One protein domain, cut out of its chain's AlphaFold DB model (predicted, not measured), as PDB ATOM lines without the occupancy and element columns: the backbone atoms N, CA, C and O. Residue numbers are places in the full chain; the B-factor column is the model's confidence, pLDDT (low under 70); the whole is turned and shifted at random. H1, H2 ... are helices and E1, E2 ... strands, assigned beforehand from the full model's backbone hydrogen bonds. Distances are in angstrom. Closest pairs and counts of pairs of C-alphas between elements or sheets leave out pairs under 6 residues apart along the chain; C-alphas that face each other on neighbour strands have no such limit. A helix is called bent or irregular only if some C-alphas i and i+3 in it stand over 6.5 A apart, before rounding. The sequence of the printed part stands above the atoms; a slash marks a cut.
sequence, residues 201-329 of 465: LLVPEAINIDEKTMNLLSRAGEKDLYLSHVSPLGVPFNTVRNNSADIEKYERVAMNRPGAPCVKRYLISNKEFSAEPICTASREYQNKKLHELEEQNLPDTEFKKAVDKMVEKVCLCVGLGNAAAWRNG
ATOM      1  N   LEU A 201      32.998   8.255   8.416       97.19
ATOM      2  CA  LEU A 201      31.949   8.601   9.382       97.19
ATOM      3  C   LEU A 201      30.955   7.445   9.625       97.19
ATOM      4  O   LEU A 201      30.224   7.488  10.610       97.19
ATOM      5  N   LEU A 202      30.946   6.419   8.763       97.19
ATOM      6  CA  LEU A 202      30.177   5.177   8.920       97.19
ATOM      7  C   LEU A 202      31.034   3.991   9.402       97.19
ATOM      8  O   LEU A 202      30.595   2.846   9.317       97.19
ATOM      9  N   VAL A 203      32.250   4.249   9.901       97.56
ATOM     10  CA  VAL A 203      33.191   3.220  10.369       97.56
ATOM     11  C   VAL A 203      33.458   3.399  11.868       97.56
ATOM     12  O   VAL A 203      34.382   4.123  12.247       97.56
ATOM     13  N   PRO A 204      32.683   2.755  12.763       95.44
ATOM     14  CA  PRO A 204      32.759   2.996  14.208       95.44
ATOM     15  C   PRO A 204      34.121   2.650  14.827       95.44
ATOM     16  O   PRO A 204      34.447   3.168  15.893       95.44
ATOM     17  N   GLU A 205      34.924   1.815  14.167       95.00
ATOM     18  CA  GLU A 205      36.295   1.465  14.568       95.00
ATOM     19  C   GLU A 205      37.308   2.603  14.327       95.00
ATOM     20  O   GLU A 205      38.362   2.616  14.956       95.00
ATOM     21  N   ALA A 206      36.997   3.559  13.443       93.50
ATOM     22  CA  ALA A 206      37.906   4.631  13.021       93.50
ATOM     23  C   ALA A 206      37.452   6.039  13.443       93.50
ATOM     24  O   ALA A 206      38.277   6.946  13.542       93.50
ATOM     25  N   ILE A 207      36.156   6.240  13.699       92.69
ATOM     26  CA  ILE A 207      35.593   7.532  14.112       92.69
ATOM     27  C   ILE A 207      34.982   7.444  15.508       92.69
ATOM     28  O   ILE A 207      34.421   6.417  15.870       92.69
ATOM     29  N   ASN A 208      35.017   8.537  16.278       91.38
ATOM     30  CA  ASN A 208      34.365   8.660  17.587       91.38
ATOM     31  C   ASN A 208      33.065   9.483  17.490       91.38
ATOM     32  O   ASN A 208      32.978  10.600  17.998       91.38
ATOM     33  N   ILE A 209      32.070   8.942  16.784       92.00
ATOM     34  CA  ILE A 209      30.755   9.569  16.573       92.00
ATOM     35  C   ILE A 209      29.647   8.747  17.246       92.00
ATOM     36  O   ILE A 209      29.784   7.527  17.364       92.00
ATOM     37  N   ASP A 210      28.572   9.393  17.698       93.75
ATOM     38  CA  ASP A 210      27.429   8.720  18.319       93.75
ATOM     39  C   ASP A 210      26.554   7.969  17.300       93.75
ATOM     40  O   ASP A 210      26.522   8.277  16.106       93.75
ATOM     41  N   GLU A 211      25.807   6.982  17.796       95.00
ATOM     42  CA  GLU A 211      24.984   6.093  16.973       95.00
ATOM     43  C   GLU A 211      23.851   6.828  16.241       95.00
ATOM     44  O   GLU A 211      23.563   6.524  15.083       95.00
ATOM     45  N   LYS A 212      23.222   7.834  16.869       95.75
ATOM     46  CA  LYS A 212      22.126   8.584  16.233       95.75
ATOM     47  C   LYS A 212      22.634   9.346  15.017       95.75
ATOM     48  O   LYS A 212      21.977   9.332  13.976       95.75
ATOM     49  N   THR A 213      23.805   9.969  15.134       96.81
ATOM     50  CA  THR A 213      24.439  10.674  14.019       96.81
ATOM     51  C   THR A 213      24.875   9.706  12.915       96.81
ATOM     52  O   THR A 213      24.586   9.967  11.751       96.81
ATOM     53  N   MET A 214      25.465   8.547  13.240       96.94
ATOM     54  CA  MET A 214      25.768   7.505  12.236       96.94
ATOM     55  C   MET A 214      24.510   7.031  11.490       96.94
ATOM     56  O   MET A 214      24.499   6.968  10.262       96.94
ATOM     57  N   ASN A 215      23.418   6.770  12.215       97.31
ATOM     58  CA  ASN A 215      22.144   6.352  11.630       97.31
ATOM     59  C   ASN A 215      21.502   7.448  10.763       97.31
ATOM     60  O   ASN A 215      20.813   7.140   9.789       97.31
ATOM     61  N   LEU A 216      21.699   8.731  11.087       97.94
ATOM     62  CA  LEU A 216      21.310   9.840  10.211       97.94
ATOM     63  C   LEU A 216      22.113   9.809   8.904       97.94
ATOM     64  O   LEU A 216      21.518   9.807   7.831       97.94
ATOM     65  N   LEU A 217      23.443   9.719   8.999       97.31
ATOM     66  CA  LEU A 217      24.341   9.708   7.840       97.31
ATOM     67  C   LEU A 217      24.073   8.522   6.907       97.31
ATOM     68  O   LEU A 217      23.968   8.719   5.704       97.31
ATOM     69  N   SER A 218      23.854   7.324   7.459       96.88
ATOM     70  CA  SER A 218      23.568   6.099   6.688       96.88
ATOM     71  C   SER A 218      22.301   6.174   5.821       96.88
ATOM     72  O   SER A 218      22.111   5.372   4.907       96.88
ATOM     73  N   ARG A 219      21.403   7.122   6.123       96.31
ATOM     74  CA  ARG A 219      20.132   7.332   5.418       96.31
ATOM     75  C   ARG A 219      20.129   8.591   4.556       96.31
ATOM     76  O   ARG A 219      19.148   8.805   3.848       96.31
ATOM     77  N   ALA A 220      21.174   9.414   4.637       96.50
ATOM     78  CA  ALA A 220      21.248  10.679   3.925       96.50
ATOM     79  C   ALA A 220      21.364  10.434   2.415       96.50
ATOM     80  O   ALA A 220      22.234   9.693   1.963       96.50
ATOM     81  N   GLY A 221      20.489  11.064   1.635       95.81
ATOM     82  CA  GLY A 221      20.605  11.149   0.183       95.81
ATOM     83  C   GLY A 221      21.165  12.498  -0.267       95.81
ATOM     84  O   GLY A 221      21.476  13.374   0.539       95.81
ATOM     85  N   GLU A 222      21.239  12.712  -1.583       94.88
ATOM     86  CA  GLU A 222      21.778  13.961  -2.145       94.88
ATOM     87  C   GLU A 222      21.038  15.221  -1.683       94.88
ATOM     88  O   GLU A 222      21.661  16.259  -1.516       94.88
ATOM     89  N   LYS A 223      19.721  15.147  -1.450       94.94
ATOM     90  CA  LYS A 223      18.909  16.302  -1.017       94.94
ATOM     91  C   LYS A 223      19.108  16.665   0.461       94.94
ATOM     92  O   LYS A 223      18.760  17.775   0.877       94.94
ATOM     93  N   ASP A 224      19.635  15.727   1.245       96.88
ATOM     94  CA  ASP A 224      19.894  15.910   2.672       96.88
ATOM     95  C   ASP A 224      21.260  16.549   2.921       96.88
ATOM     96  O   ASP A 224      21.454  17.193   3.948       96.88
ATOM     97  N   LEU A 225      22.201  16.384   1.991       96.75
ATOM     98  CA  LEU A 225      23.541  16.954   2.056       96.75
ATOM     99  C   LEU A 225      23.565  18.274   1.301       96.75
ATOM    100  O   LEU A 225      23.133  18.348   0.155       96.75
ATOM    101  N   TYR A 226      24.067  19.321   1.938       95.56
ATOM    102  CA  TYR A 226      24.109  20.632   1.310       95.56
ATOM    103  C   TYR A 226      25.263  21.467   1.844       95.56
ATOM    104  O   TYR A 226      25.734  21.283   2.975       95.56
ATOM    105  N   LEU A 227      25.697  22.403   1.007       95.06
ATOM    106  CA  LEU A 227      26.622  23.439   1.405       95.06
ATOM    107  C   LEU A 227      25.833  24.525   2.137       95.06
ATOM    108  O   LEU A 227      24.889  25.084   1.594       95.06
ATOM    109  N   SER A 228      26.173  24.771   3.396       94.38
ATOM    110  CA  SER A 228      25.393  25.641   4.279       94.38
ATOM    111  C   SER A 228      26.173  26.873   4.714       94.38
ATOM    112  O   SER A 228      27.408  26.874   4.692       94.38
ATOM    113  N   HIS A 229      25.477  27.890   5.227       93.94
ATOM    114  CA  HIS A 229      26.103  29.067   5.831       93.94
ATOM    115  C   HIS A 229      26.118  28.989   7.363       93.94
ATOM    116  O   HIS A 229      26.304  30.008   8.029       93.94
ATOM    117  N   VAL A 230      25.973  27.801   7.961       95.06
ATOM    118  CA  VAL A 230      25.841  27.631   9.425       95.06
ATOM    119  C   VAL A 230      27.094  28.036  10.219       95.06
ATOM    120  O   VAL A 230      27.025  28.247  11.432       95.06
ATOM    121  N   SER A 231      28.250  28.142   9.557       94.62
ATOM    122  CA  SER A 231      29.527  28.491  10.182       94.62
ATOM    123  C   SER A 231      29.528  29.924  10.729       94.62
ATOM    124  O   SER A 231      29.298  30.874   9.972       94.62
ATOM    125  N   PRO A 232      29.902  30.133  12.006       93.56
ATOM    126  CA  PRO A 232      30.056  31.477  12.558       93.56
ATOM    127  C   PRO A 232      31.150  32.316  11.879       93.56
ATOM    128  O   PRO A 232      31.129  33.540  11.979       93.56
ATOM    129  N   LEU A 233      32.092  31.670  11.178       90.06
ATOM    130  CA  LEU A 233      33.202  32.327  10.478       90.06
ATOM    131  C   LEU A 233      32.815  32.909   9.108       90.06
ATOM    132  O   LEU A 233      33.678  33.465   8.432       90.06
ATOM    133  N   GLY A 234      31.562  32.738   8.666       88.25
ATOM    134  CA  GLY A 234      31.099  33.212   7.355       88.25
ATOM    135  C   GLY A 234      31.660  32.429   6.162       88.25
ATOM    136  O   GLY A 234      31.525  32.869   5.027       88.25
ATOM    137  N   VAL A 235      32.296  31.282   6.414       89.38
ATOM    138  CA  VAL A 235      32.791  30.360   5.381       89.38
ATOM    139  C   VAL A 235      31.769  29.237   5.190       89.38
ATOM    140  O   VAL A 235      31.334  28.687   6.209       89.38
ATOM    141  N   PRO A 236      31.414  28.867   3.947       92.31
ATOM    142  CA  PRO A 236      30.524  27.746   3.677       92.31
ATOM    143  C   PRO A 236      30.963  26.445   4.361       92.31
ATOM    144  O   PRO A 236      32.155  26.181   4.552       92.31
ATOM    145  N   PHE A 237      29.991  25.632   4.764       94.00
ATOM    146  CA  PHE A 237      30.219  24.433   5.562       94.00
ATOM    147  C   PHE A 237      29.286  23.311   5.118       94.00
ATOM    148  O   PHE A 237      28.063  23.466   5.163       94.00
ATOM    149  N   ASN A 238      29.850  22.186   4.691       96.75
ATOM    150  CA  ASN A 238      29.072  21.007   4.340       96.75
ATOM    151  C   ASN A 238      28.412  20.427   5.594       96.75
ATOM    152  O   ASN A 238      29.056  20.275   6.631       96.75
ATOM    153  N   THR A 239      27.122  20.116   5.501       96.56
ATOM    154  CA  THR A 239      26.339  19.547   6.602       96.56
ATOM    155  C   THR A 239      25.243  18.623   6.070       96.56
ATOM    156  O   THR A 239      25.030  18.502   4.863       96.56
ATOM    157  N   VAL A 240      24.548  17.957   6.989       97.38
ATOM    158  CA  VAL A 240      23.389  17.107   6.708       97.38
ATOM    159  C   VAL A 240      22.149  17.673   7.390       97.38
ATOM    160  O   VAL A 240      22.193  18.050   8.563       97.38
ATOM    161  N   ARG A 241      21.027  17.725   6.671       96.25
ATOM    162  CA  ARG A 241      19.732  18.147   7.218       96.25
ATOM    163  C   ARG A 241      19.327  17.261   8.393       96.25
ATOM    164  O   ARG A 241      19.648  16.076   8.444       96.25
ATOM    165  N   ASN A 242      18.571  17.838   9.324       95.06
ATOM    166  CA  ASN A 242      18.049  17.149  10.509       95.06
ATOM    167  C   ASN A 242      19.129  16.606  11.464       95.06
ATOM    168  O   ASN A 242      18.840  15.734  12.286       95.06
ATOM    169  N   ASN A 243      20.363  17.123  11.407       96.12
ATOM    170  CA  ASN A 243      21.305  16.911  12.504       96.12
ATOM    171  C   ASN A 243      20.761  17.563  13.790       96.12
ATOM    172  O   ASN A 243      19.977  18.514  13.755       96.12
ATOM    173  N   SER A 244      21.161  17.045  14.952       96.00
ATOM    174  CA  SER A 244      20.558  17.479  16.217       96.00
ATOM    175  C   SER A 244      20.945  18.903  16.629       96.00
ATOM    176  O   SER A 244      20.210  19.511  17.404       96.00
ATOM    177  N   ALA A 245      22.040  19.469  16.103       95.06
ATOM    178  CA  ALA A 245      22.345  20.889  16.288       95.06
ATOM    179  C   ALA A 245      21.378  21.798  15.511       95.06
ATOM    180  O   ALA A 245      20.972  22.833  16.040       95.06
ATOM    181  N   ASP A 246      20.959  21.404  14.307       93.69
ATOM    182  CA  ASP A 246      19.940  22.134  13.545       93.69
ATOM    183  C   ASP A 246      18.563  22.063  14.202       93.69
ATOM    184  O   ASP A 246      17.869  23.076  14.266       93.69
ATOM    185  N   ILE A 247      18.181  20.899  14.733       95.50
ATOM    186  CA  ILE A 247      16.922  20.747  15.479       95.50
ATOM    187  C   ILE A 247      16.927  21.677  16.699       95.50
ATOM    188  O   ILE A 247      16.024  22.498  16.854       95.50
ATOM    189  N   GLU A 248      17.988  21.629  17.512       94.88
ATOM    190  CA  GLU A 248      18.121  22.479  18.701       94.88
ATOM    191  C   GLU A 248      18.106  23.980  18.348       94.88
ATOM    192  O   GLU A 248      17.531  24.792  19.078       94.88
ATOM    193  N   LYS A 249      18.723  24.373  17.227       94.25
ATOM    194  CA  LYS A 249      18.685  25.752  16.714       94.25
ATOM    195  C   LYS A 249      17.243  26.223  16.511       94.25
ATOM    196  O   LYS A 249      16.888  27.285  17.020       94.25
ATOM    197  N   TYR A 250      16.407  25.452  15.817       94.19
ATOM    198  CA  TYR A 250      15.017  25.850  15.562       94.19
ATOM    199  C   TYR A 250      14.140  25.799  16.820       94.19
ATOM    200  O   TYR A 250      13.296  26.675  17.002       94.19
ATOM    201  N   GLU A 251      14.380  24.857  17.738       95.25
ATOM    202  CA  GLU A 251      13.718  24.842  19.052       95.25
ATOM    203  C   GLU A 251      13.997  26.131  19.841       95.25
ATOM    204  O   GLU A 251      13.093  26.728  20.425       95.25
ATOM    205  N   ARG A 252      15.246  26.610  19.820       94.31
ATOM    206  CA  ARG A 252      15.647  27.867  20.468       94.31
ATOM    207  C   ARG A 252      14.959  29.085  19.864       94.31
ATOM    208  O   ARG A 252      14.522  29.957  20.614       94.31
ATOM    209  N   VAL A 253      14.844  29.133  18.537       94.50
ATOM    210  CA  VAL A 253      14.099  30.190  17.834       94.50
ATOM    211  C   VAL A 253      12.628  30.172  18.256       94.50
ATOM    212  O   VAL A 253      12.105  31.205  18.659       94.50
ATOM    213  N   ALA A 254      11.986  28.998  18.281       94.94
ATOM    214  CA  ALA A 254      10.589  28.853  18.700       94.94
ATOM    215  C   ALA A 254      10.343  29.266  20.166       94.94
ATOM    216  O   ALA A 254       9.262  29.735  20.510       94.94
ATOM    217  N   MET A 255      11.351  29.136  21.033       94.06
ATOM    218  CA  MET A 255      11.311  29.602  22.427       94.06
ATOM    219  C   MET A 255      11.656  31.094  22.596       94.06
ATOM    220  O   MET A 255      11.868  31.538  23.727       94.06
ATOM    221  N   ASN A 256      11.765  31.853  21.502       92.81
ATOM    222  CA  ASN A 256      12.213  33.248  21.471       92.81
ATOM    223  C   ASN A 256      13.579  33.462  22.158       92.81
ATOM    224  O   ASN A 256      13.801  34.405  22.919       92.81
ATOM    225  N   ARG A 257      14.494  32.506  21.962       93.31
ATOM    226  CA  ARG A 257      15.859  32.510  22.514       93.31
ATOM    227  C   ARG A 257      16.874  32.103  21.438       93.31
ATOM    228  O   ARG A 257      17.619  31.145  21.674       93.31
ATOM    229  N   PRO A 258      16.899  32.782  20.274       95.88
ATOM    230  CA  PRO A 258      17.766  32.415  19.160       95.88
ATOM    231  C   PRO A 258      19.241  32.405  19.588       95.88
ATOM    232  O   PRO A 258      19.665  33.166  20.457       95.88
ATOM    233  N   GLY A 259      20.026  31.503  19.001       95.06
ATOM    234  CA  GLY A 259      21.455  31.364  19.276       95.06
ATOM    235  C   GLY A 259      21.805  30.542  20.524       95.06
ATOM    236  O   GLY A 259      21.020  30.314  21.449       95.06
ATOM    237  N   ALA A 260      23.046  30.062  20.551       93.50
ATOM    238  CA  ALA A 260      23.561  29.208  21.616       93.50
ATOM    239  C   ALA A 260      24.278  30.016  22.718       93.50
ATOM    240  O   ALA A 260      24.827  31.092  22.451       93.50
ATOM    241  N   PRO A 261      24.363  29.504  23.961       92.12
ATOM    242  CA  PRO A 261      25.291  30.048  24.949       92.12
ATOM    243  C   PRO A 261      26.744  29.840  24.477       92.12
ATOM    244  O   PRO A 261      27.210  28.710  24.327       92.12
ATOM    245  N   CYS A 262      27.479  30.929  24.228       92.69
ATOM    246  CA  CYS A 262      28.842  30.873  23.682       92.69
ATOM    247  C   CYS A 262      29.889  30.565  24.769       92.69
ATOM    248  O   CYS A 262      30.686  31.414  25.153       92.69
ATOM    249  N   VAL A 263      29.879  29.334  25.282       90.31
ATOM    250  CA  VAL A 263      30.743  28.920  26.403       90.31
ATOM    251  C   VAL A 263      32.200  28.663  26.001       90.31
ATOM    252  O   VAL A 263      33.097  28.866  26.812       90.31
ATOM    253  N   LYS A 264      32.453  28.216  24.761       89.12
ATOM    254  CA  LYS A 264      33.799  27.847  24.276       89.12
ATOM    255  C   LYS A 264      34.557  28.976  23.582       89.12
ATOM    256  O   LYS A 264      35.775  28.975  23.618       89.12
ATOM    257  N   ARG A 265      33.849  29.925  22.962       90.25
ATOM    258  CA  ARG A 265      34.403  31.174  22.406       90.25
ATOM    259  C   ARG A 265      35.454  31.056  21.277       90.25
ATOM    260  O   ARG A 265      35.849  32.094  20.764       90.25
ATOM    261  N   TYR A 266      35.821  29.857  20.809       89.75
ATOM    262  CA  TYR A 266      36.858  29.666  19.771       89.75
ATOM    263  C   TYR A 266      36.552  30.305  18.404       89.75
ATOM    264  O   TYR A 266      37.468  30.666  17.678       89.75
ATOM    265  N   LEU A 267      35.276  30.450  18.025       91.81
ATOM    266  CA  LEU A 267      34.864  30.998  16.718       91.81
ATOM    267  C   LEU A 267      34.296  32.423  16.822       91.81
ATOM    268  O   LEU A 267      33.370  32.791  16.098       91.81
ATOM    269  N   ILE A 268      34.786  33.209  17.781       91.75
ATOM    270  CA  ILE A 268      34.431  34.621  17.925       91.75
ATOM    271  C   ILE A 268      35.235  35.458  16.924       91.75
ATOM    272  O   ILE A 268      36.462  35.408  16.921       91.75
ATOM    273  N   SER A 269      34.551  36.269  16.115       89.50
ATOM    274  CA  SER A 269      35.208  37.111  15.102       89.50
ATOM    275  C   SER A 269      34.464  38.401  14.730       89.50
ATOM    276  O   SER A 269      35.083  39.297  14.160       89.50
ATOM    277  N   ASN A 270      33.169  38.533  15.036       93.31
ATOM    278  CA  ASN A 270      32.339  39.641  14.556       93.31
ATOM    279  C   ASN A 270      32.304  40.801  15.575       93.31
ATOM    280  O   ASN A 270      32.130  40.559  16.764       93.31
ATOM    281  N   LYS A 271      32.462  42.051  15.115       93.94
ATOM    282  CA  LYS A 271      32.492  43.277  15.945       93.94
ATOM    283  C   LYS A 271      31.330  44.245  15.681       93.94
ATOM    284  O   LYS A 271      31.404  45.410  16.052       93.94
ATOM    285  N   GLU A 272      30.272  43.783  15.025       95.12
ATOM    286  CA  GLU A 272      29.143  44.610  14.578       95.12
ATOM    287  C   GLU A 272      28.478  45.377  15.726       95.12
ATOM    288  O   GLU A 272      28.178  46.557  15.584       95.12
ATOM    289  N   PHE A 273      28.342  44.746  16.896       94.81
ATOM    290  CA  PHE A 273      27.662  45.339  18.054       94.81
ATOM    291  C   PHE A 273      28.572  45.678  19.241       94.81
ATOM    292  O   PHE A 273      28.080  46.095  20.293       94.81
ATOM    293  N   SER A 274      29.878  45.432  19.141       89.81
ATOM    294  CA  SER A 274      30.815  45.680  20.242       89.81
ATOM    295  C   SER A 274      32.271  45.686  19.786       89.81
ATOM    296  O   SER A 274      32.665  44.973  18.865       89.81
ATOM    297  N   ALA A 275      33.105  46.460  20.490       88.50
ATOM    298  CA  ALA A 275      34.550  46.491  20.255       88.50
ATOM    299  C   ALA A 275      35.222  45.137  20.561       88.50
ATOM    300  O   ALA A 275      36.102  44.691  19.814       88.50
ATOM    301  N   GLU A 276      34.789  44.476  21.642       88.25
ATOM    302  CA  GLU A 276      35.085  43.064  21.887       88.25
ATOM    303  C   GLU A 276      34.246  42.217  20.917       88.25
ATOM    304  O   GLU A 276      33.028  42.393  20.870       88.25
ATOM    305  N   PRO A 277      34.853  41.317  20.128       91.38
ATOM    306  CA  PRO A 277      34.098  40.535  19.165       91.38
ATOM    307  C   PRO A 277      33.151  39.546  19.859       91.38
ATOM    308  O   PRO A 277      33.451  38.999  20.923       91.38
ATOM    309  N   ILE A 278      32.028  39.265  19.207       94.50
ATOM    310  CA  ILE A 278      31.017  38.287  19.607       94.50
ATOM    311  C   ILE A 278      30.806  37.252  18.494       94.50
ATOM    312  O   ILE A 278      31.119  37.465  17.322       94.50
ATOM    313  N   CYS A 279      30.333  36.063  18.868       95.50
ATOM    314  CA  CYS A 279      30.085  34.984  17.912       95.50
ATOM    315  C   CYS A 279      28.705  35.164  17.273       95.50
ATOM    316  O   CYS A 279      27.719  35.310  17.992       95.50
ATOM    317  N   THR A 280      28.606  35.063  15.950       96.56
ATOM    318  CA  THR A 280      27.337  35.210  15.208       96.56
ATOM    319  C   THR A 280      26.323  34.091  15.489       96.56
ATOM    320  O   THR A 280      25.122  34.284  15.335       96.56
ATOM    321  N   ALA A 281      26.781  32.934  15.982       96.31
ATOM    322  CA  ALA A 281      25.916  31.862  16.494       96.31
ATOM    323  C   ALA A 281      25.547  32.015  17.982       96.31
ATOM    324  O   ALA A 281      24.886  31.143  18.553       96.31
ATOM    325  N   SER A 282      26.026  33.067  18.655       96.19
ATOM    326  CA  SER A 282      25.721  33.286  20.068       96.19
ATOM    327  C   SER A 282      24.342  33.900  20.252       96.19
ATOM    328  O   SER A 282      23.899  34.723  19.453       96.19
ATOM    329  N   ARG A 283      23.706  33.560  21.375       95.62
ATOM    330  CA  ARG A 283      22.461  34.202  21.807       95.62
ATOM    331  C   ARG A 283      22.597  35.714  21.959       95.62
ATOM    332  O   ARG A 283      21.662  36.445  21.671       95.62
ATOM    333  N   GLU A 284      23.758  36.184  22.410       95.94
ATOM    334  CA  GLU A 284      24.013  37.619  22.545       95.94
ATOM    335  C   GLU A 284      23.925  38.333  21.193       95.94
ATOM    336  O   GLU A 284      23.190  39.308  21.067       95.94
ATOM    337  N   TYR A 285      24.639  37.828  20.183       97.06
ATOM    338  CA  TYR A 285      24.619  38.411  18.845       97.06
ATOM    339  C   TYR A 285      23.227  38.334  18.218       97.06
ATOM    340  O   TYR A 285      22.724  39.345  17.745       97.06
ATOM    341  N   GLN A 286      22.593  37.156  18.230       97.19
ATOM    342  CA  GLN A 286      21.307  36.977  17.552       97.19
ATOM    343  C   GLN A 286      20.193  37.812  18.195       97.19
ATOM    344  O   GLN A 286      19.366  38.350  17.474       97.19
ATOM    345  N   ASN A 287      20.206  38.020  19.517       96.50
ATOM    346  CA  ASN A 287      19.260  38.939  20.158       96.50
ATOM    347  C   ASN A 287      19.484  40.399  19.735       96.50
ATOM    348  O   ASN A 287      18.523  41.101  19.441       96.50
ATOM    349  N   LYS A 288      20.745  40.860  19.699       96.88
ATOM    350  CA  LYS A 288      21.077  42.226  19.257       96.88
ATOM    351  C   LYS A 288      20.688  42.444  17.795       96.88
ATOM    352  O   LYS A 288      20.092  43.464  17.470       96.88
ATOM    353  N   LYS A 289      20.969  41.458  16.938       97.44
ATOM    354  CA  LYS A 289      20.630  41.530  15.518       97.44
ATOM    355  C   LYS A 289      19.127  41.479  15.272       97.44
ATOM    356  O   LYS A 289      18.649  42.205  14.413       97.44
ATOM    357  N   LEU A 290      18.384  40.678  16.035       96.12
ATOM    358  CA  LEU A 290      16.926  40.647  15.947       96.12
ATOM    359  C   LEU A 290      16.315  42.019  16.267       96.12
ATOM    360  O   LEU A 290      15.503  42.500  15.490       96.12
ATOM    361  N   HIS A 291      16.771  42.677  17.338       95.75
ATOM    362  CA  HIS A 291      16.305  44.020  17.701       95.75
ATOM    363  C   HIS A 291      16.600  45.055  16.608       95.75
ATOM    364  O   HIS A 291      15.724  45.824  16.228       95.75
ATOM    365  N   GLU A 292      17.816  45.047  16.055       96.62
ATOM    366  CA  GLU A 292      18.172  45.933  14.939       96.62
ATOM    367  C   GLU A 292      17.260  45.706  13.719       96.62
ATOM    368  O   GLU A 292      16.858  46.664  13.065       96.62
ATOM    369  N   LEU A 293      16.914  44.451  13.406       96.00
ATOM    370  CA  LEU A 293      16.001  44.131  12.303       96.00
ATOM    371  C   LEU A 293      14.568  44.609  12.580       96.00
ATOM    372  O   LEU A 293      13.890  45.050  11.654       96.00
ATOM    373  N   GLU A 294      14.105  44.530  13.829       94.56
ATOM    374  CA  GLU A 294      12.780  45.014  14.241       94.56
ATOM    375  C   GLU A 294      12.686  46.545  14.115       94.56
ATOM    376  O   GLU A 294      11.673  47.071  13.656       94.56
ATOM    377  N   GLU A 295      13.764  47.269  14.429       96.38
ATOM    378  CA  GLU A 295      13.836  48.734  14.302       96.38
ATOM    379  C   GLU A 295      13.848  49.228  12.846       96.38
ATOM    380  O   GLU A 295      13.444  50.361  12.570       96.38
ATOM    381  N   GLN A 296      14.271  48.389  11.894       94.06
ATOM    382  CA  GLN A 296      14.328  48.748  10.473       94.06
ATOM    383  C   GLN A 296      12.949  48.841   9.803       94.06
ATOM    384  O   GLN A 296      12.863  49.397   8.710       94.06
ATOM    385  N   ASN A 297      11.878  48.340  10.437       91.50
ATOM    386  CA  ASN A 297      10.511  48.340   9.890       91.50
ATOM    387  C   ASN A 297      10.440  47.796   8.445       91.50
ATOM    388  O   ASN A 297       9.756  48.352   7.583       91.50
ATOM    389  N   LEU A 298      11.188  46.722   8.177       93.50
ATOM    390  CA  LEU A 298      11.213  46.063   6.872       93.50
ATOM    391  C   LEU A 298       9.844  45.442   6.542       93.50
ATOM    392  O   LEU A 298       9.133  45.019   7.456       93.50
ATOM    393  N   PRO A 299       9.489  45.298   5.251       95.44
ATOM    394  CA  PRO A 299       8.358  44.467   4.848       95.44
ATOM    395  C   PRO A 299       8.474  43.048   5.427       95.44
ATOM    396  O   PRO A 299       9.568  42.482   5.448       95.44
ATOM    397  N   ASP A 300       7.355  42.435   5.828       93.56
ATOM    398  CA  ASP A 300       7.325  41.124   6.509       93.56
ATOM    399  C   ASP A 300       8.152  40.033   5.805       93.56
ATOM    400  O   ASP A 300       8.799  39.200   6.445       93.56
ATOM    401  N   THR A 301       8.143  40.029   4.471       93.38
ATOM    402  CA  THR A 301       8.896  39.078   3.646       93.38
ATOM    403  C   THR A 301      10.407  39.275   3.764       93.38
ATOM    404  O   THR A 301      11.147  38.298   3.903       93.38
ATOM    405  N   GLU A 302      10.874  40.523   3.738       92.69
ATOM    406  CA  GLU A 302      12.285  40.885   3.880       92.69
ATOM    407  C   GLU A 302      12.764  40.695   5.318       92.69
ATOM    408  O   GLU A 302      13.833  40.118   5.532       92.69
ATOM    409  N   PHE A 303      11.943  41.087   6.297       94.81
ATOM    410  CA  PHE A 303      12.205  40.852   7.714       94.81
ATOM    411  C   PHE A 303      12.401  39.359   7.990       94.81
ATOM    412  O   PHE A 303      13.422  38.953   8.546       94.81
ATOM    413  N   LYS A 304      11.475  38.512   7.519       94.56
ATOM    414  CA  LYS A 304      11.583  37.058   7.671       94.56
ATOM    415  C   LYS A 304      12.852  36.508   7.019       94.56
ATOM    416  O   LYS A 304      13.566  35.739   7.655       94.56
ATOM    417  N   LYS A 305      13.178  36.931   5.791       92.69
ATOM    418  CA  LYS A 305      14.407  36.508   5.093       92.69
ATOM    419  C   LYS A 305      15.666  36.894   5.881       92.69
ATOM    420  O   LYS A 305      16.603  36.100   5.978       92.69
ATOM    421  N   ALA A 306      15.694  38.095   6.461       93.88
ATOM    422  CA  ALA A 306      16.808  38.564   7.277       93.88
ATOM    423  C   ALA A 306      16.944  37.773   8.590       93.88
ATOM    424  O   ALA A 306      18.054  37.369   8.950       93.88
ATOM    425  N   VAL A 307      15.825  37.488   9.266       95.06
ATOM    426  CA  VAL A 307      15.794  36.650  10.475       95.06
ATOM    427  C   VAL A 307      16.243  35.223  10.162       95.06
ATOM    428  O   VAL A 307      17.102  34.702  10.871       95.06
ATOM    429  N   ASP A 308      15.753  34.611   9.080       94.31
ATOM    430  CA  ASP A 308      16.137  33.254   8.664       94.31
ATOM    431  C   ASP A 308      17.656  33.148   8.424       94.31
ATOM    432  O   ASP A 308      18.314  32.231   8.929       94.31
ATOM    433  N   LYS A 309      18.246  34.144   7.747       93.25
ATOM    434  CA  LYS A 309      19.700  34.236   7.518       93.25
ATOM    435  C   LYS A 309      20.496  34.420   8.813       93.25
ATOM    436  O   LYS A 309      21.600  33.887   8.955       93.25
ATOM    437  N   MET A 310      19.960  35.187   9.762       94.75
ATOM    438  CA  MET A 310      20.569  35.391  11.075       94.75
ATOM    439  C   MET A 310      20.579  34.091  11.889       94.75
ATOM    440  O   MET A 310      21.623  33.716  12.432       94.75
ATOM    441  N   VAL A 311      19.434  33.408  11.986       95.50
ATOM    442  CA  VAL A 311      19.293  32.228  12.851       95.50
ATOM    443  C   VAL A 311      19.994  31.002  12.295       95.50
ATOM    444  O   VAL A 311      20.271  30.101  13.073       95.50
ATOM    445  N   GLU A 312      20.341  30.966  11.002       94.44
ATOM    446  CA  GLU A 312      21.014  29.833  10.351       94.44
ATOM    447  C   GLU A 312      22.283  29.362  11.088       94.44
ATOM    448  O   GLU A 312      22.612  28.173  11.059       94.44
ATOM    449  N   LYS A 313      22.988  30.271  11.776       95.69
ATOM    450  CA  LYS A 313      24.272  29.987  12.432       95.69
ATOM    451  C   LYS A 313      24.130  29.002  13.596       95.69
ATOM    452  O   LYS A 313      23.305  29.187  14.489       95.69
ATOM    453  N   VAL A 314      25.025  28.011  13.654       94.50
ATOM    454  CA  VAL A 314      25.074  26.996  14.727       94.50
ATOM    455  C   VAL A 314      26.369  27.073  15.533       94.50
ATOM    456  O   VAL A 314      27.420  27.507  15.057       94.50
ATOM    457  N   CYS A 315      26.328  26.610  16.785       94.19
ATOM    458  CA  CYS A 315      27.516  26.550  17.635       94.19
ATOM    459  C   CYS A 315      28.426  25.369  17.260       94.19
ATOM    460  O   CYS A 315      28.375  24.310  17.885       94.19
ATOM    461  N   LEU A 316      29.315  25.567  16.283       94.31
ATOM    462  CA  LEU A 316      30.271  24.533  15.862       94.31
ATOM    463  C   LEU A 316      31.296  24.165  16.953       94.31
ATOM    464  O   LEU A 316      31.686  23.007  17.046       94.31
ATOM    465  N   CYS A 317      31.680  25.113  17.823       91.81
ATOM    466  CA  CYS A 317      32.664  24.882  18.896       91.81
ATOM    467  C   CYS A 317      32.273  23.741  19.847       91.81
ATOM    468  O   CYS A 317      33.135  23.057  20.390       91.81
ATOM    469  N   VAL A 318      30.971  23.613  20.116       91.69
ATOM    470  CA  VAL A 318      30.418  22.594  21.012       91.69
ATOM    471  C   VAL A 318      29.824  21.461  20.182       91.69
ATOM    472  O   VAL A 318      30.132  20.300  20.432       91.69
ATOM    473  N   GLY A 319      29.052  21.791  19.141       92.62
ATOM    474  CA  GLY A 319      28.343  20.811  18.322       92.62
ATOM    475  C   GLY A 319      29.246  19.762  17.675       92.62
ATOM    476  O   GLY A 319      28.882  18.589  17.688       92.62
ATOM    477  N   LEU A 320      30.429  20.143  17.175       92.50
ATOM    478  CA  LEU A 320      31.363  19.194  16.546       92.50
ATOM    479  C   LEU A 320      32.045  18.263  17.564       92.50
ATOM    480  O   LEU A 320      32.409  17.143  17.225       92.50
ATOM    481  N   GLY A 321      32.195  18.695  18.820       90.62
ATOM    482  CA  GLY A 321      32.743  17.862  19.898       90.62
ATOM    483  C   GLY A 321      31.699  16.975  20.583       90.62
ATOM    484  O   GLY A 321      32.046  15.979  21.223       90.62
ATOM    485  N   ASN A 322      30.413  17.312  20.450       92.19
ATOM    486  CA  ASN A 322      29.331  16.641  21.164       92.19
ATOM    487  C   ASN A 322      29.150  15.177  20.751       92.19
ATOM    488  O   ASN A 322      28.779  14.372  21.602       92.19
ATOM    489  N   ALA A 323      29.438  14.804  19.500       91.12
ATOM    490  CA  ALA A 323      29.286  13.418  19.051       91.12
ATOM    491  C   ALA A 323      30.151  12.448  19.878       91.12
ATOM    492  O   ALA A 323      29.664  11.437  20.388       91.12
ATOM    493  N   ALA A 324      31.420  12.812  20.093       92.25
ATOM    494  CA  ALA A 324      32.345  12.042  20.915       92.25
ATOM    495  C   ALA A 324      31.902  12.017  22.385       92.25
ATOM    496  O   ALA A 324      31.942  10.970  23.032       92.25
ATOM    497  N   ALA A 325      31.433  13.147  22.922       90.75
ATOM    498  CA  ALA A 325      30.943  13.205  24.297       90.75
ATOM    499  C   ALA A 325      29.711  12.307  24.517       90.75
ATOM    500  O   ALA A 325      29.643  11.611  25.531       90.75
ATOM    501  N   TRP A 326      28.770  12.277  23.566       89.94
ATOM    502  CA  TRP A 326      27.598  11.396  23.599       89.94
ATOM    503  C   TRP A 326      27.996   9.925  23.546       89.94
ATOM    504  O   TRP A 326      27.561   9.152  24.397       89.94
ATOM    505  N   ARG A 327      28.864   9.550  22.601       91.12
ATOM    506  CA  ARG A 327      29.343   8.170  22.459       91.12
ATOM    507  C   ARG A 327      30.010   7.631  23.723       91.12
ATOM    508  O   ARG A 327      29.833   6.465  24.051       91.12
ATOM    509  N   ASN A 328      30.763   8.472  24.428       91.38
ATOM    510  CA  ASN A 328      31.533   8.061  25.603       91.38
ATOM    511  C   ASN A 328      30.797   8.313  26.933       91.38
ATOM    512  O   ASN A 328      31.398   8.172  27.993       91.38
ATOM    513  N   GLY A 329      29.520   8.717  26.904       88.81
ATOM    514  CA  GLY A 329      28.741   8.970  28.122       88.81
ATOM    515  C   GLY A 329      29.270  10.128  28.981       88.81
ATOM    516  O   GLY A 329      29.028  10.162  30.183       88.81
TER     517      GLY A 329
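What this domain is: This is residues 201 to 329 of the 465 residues of an uncharacterized protein of Candidatus Marinimicrobia bacterium (UniProt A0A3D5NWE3). An elongated, loosely joined model has a helical hairpin, H3 and H4, at one end and H1 at the other, with H2, H5 and a small two-stranded hairpin, E1 and E2, between them. A long loop, residues 255 to 282, leads from H2 to H3. The printed part has 129 residues, with five named helices and two named strands in the order H1 E1 E2 H2 H3 H4 H5; the sheet E1 - E2 is antiparallel. The class is mostly helix, though under half of the residues, 63, are in named elements. By the radius of gyration of the C-alphas, 16.1 A, the whole is compact; it spans 52 by 32 by 27 A.

How they stand to each other: H1, residues 211 to 217, is close to but not clearly touching H5, residues 316 to 327; their closest C-alphas, Glu 211 and Arg 327, are 7.3 A apart. E1, residues 225 to 228, and E2, residues 237 to 240, form a hairpin at 144 degrees, with N 228 and O 237 within hydrogen-bond range at 2.9 A. H2, residues 244 to 254, is close to but not clearly touching H5, with the C-alphas of Ala 245 and Gly 319 closest at 6.3 A. H3, residues 283 to 295, and H4, residues 300 to 311, touch as a helical hairpin, opposite ways at a shallow tilt of 14 degrees; the C-alphas of Gln 286 and Met 310 are closest, 6.7 A apart. Every O i to N i+4 pair is within hydrogen-bond range in H1, H2, H3 and H4, and 5 of 8 in H5.

Where its parts are: H1 begins at C-alpha 211, (24.984, 6.093, 16.973). H2 is 15.3 A long, H3 18.5 A, H4 16.2 A and H5 17.7 A. H5 is only just irregular, with C-alphas 320 and 323 6.6 A apart, and ends at C-alpha 327, (29.343, 8.170, 22.459).

The domain as a whole: The C-alphas farthest apart, Glu 205 and Asn 297, are 53.7 A apart. The printed part has no cut, and its long link is H2 to H3. Mean pLDDT of the printed part is 94.1, and no printed residue is under 70.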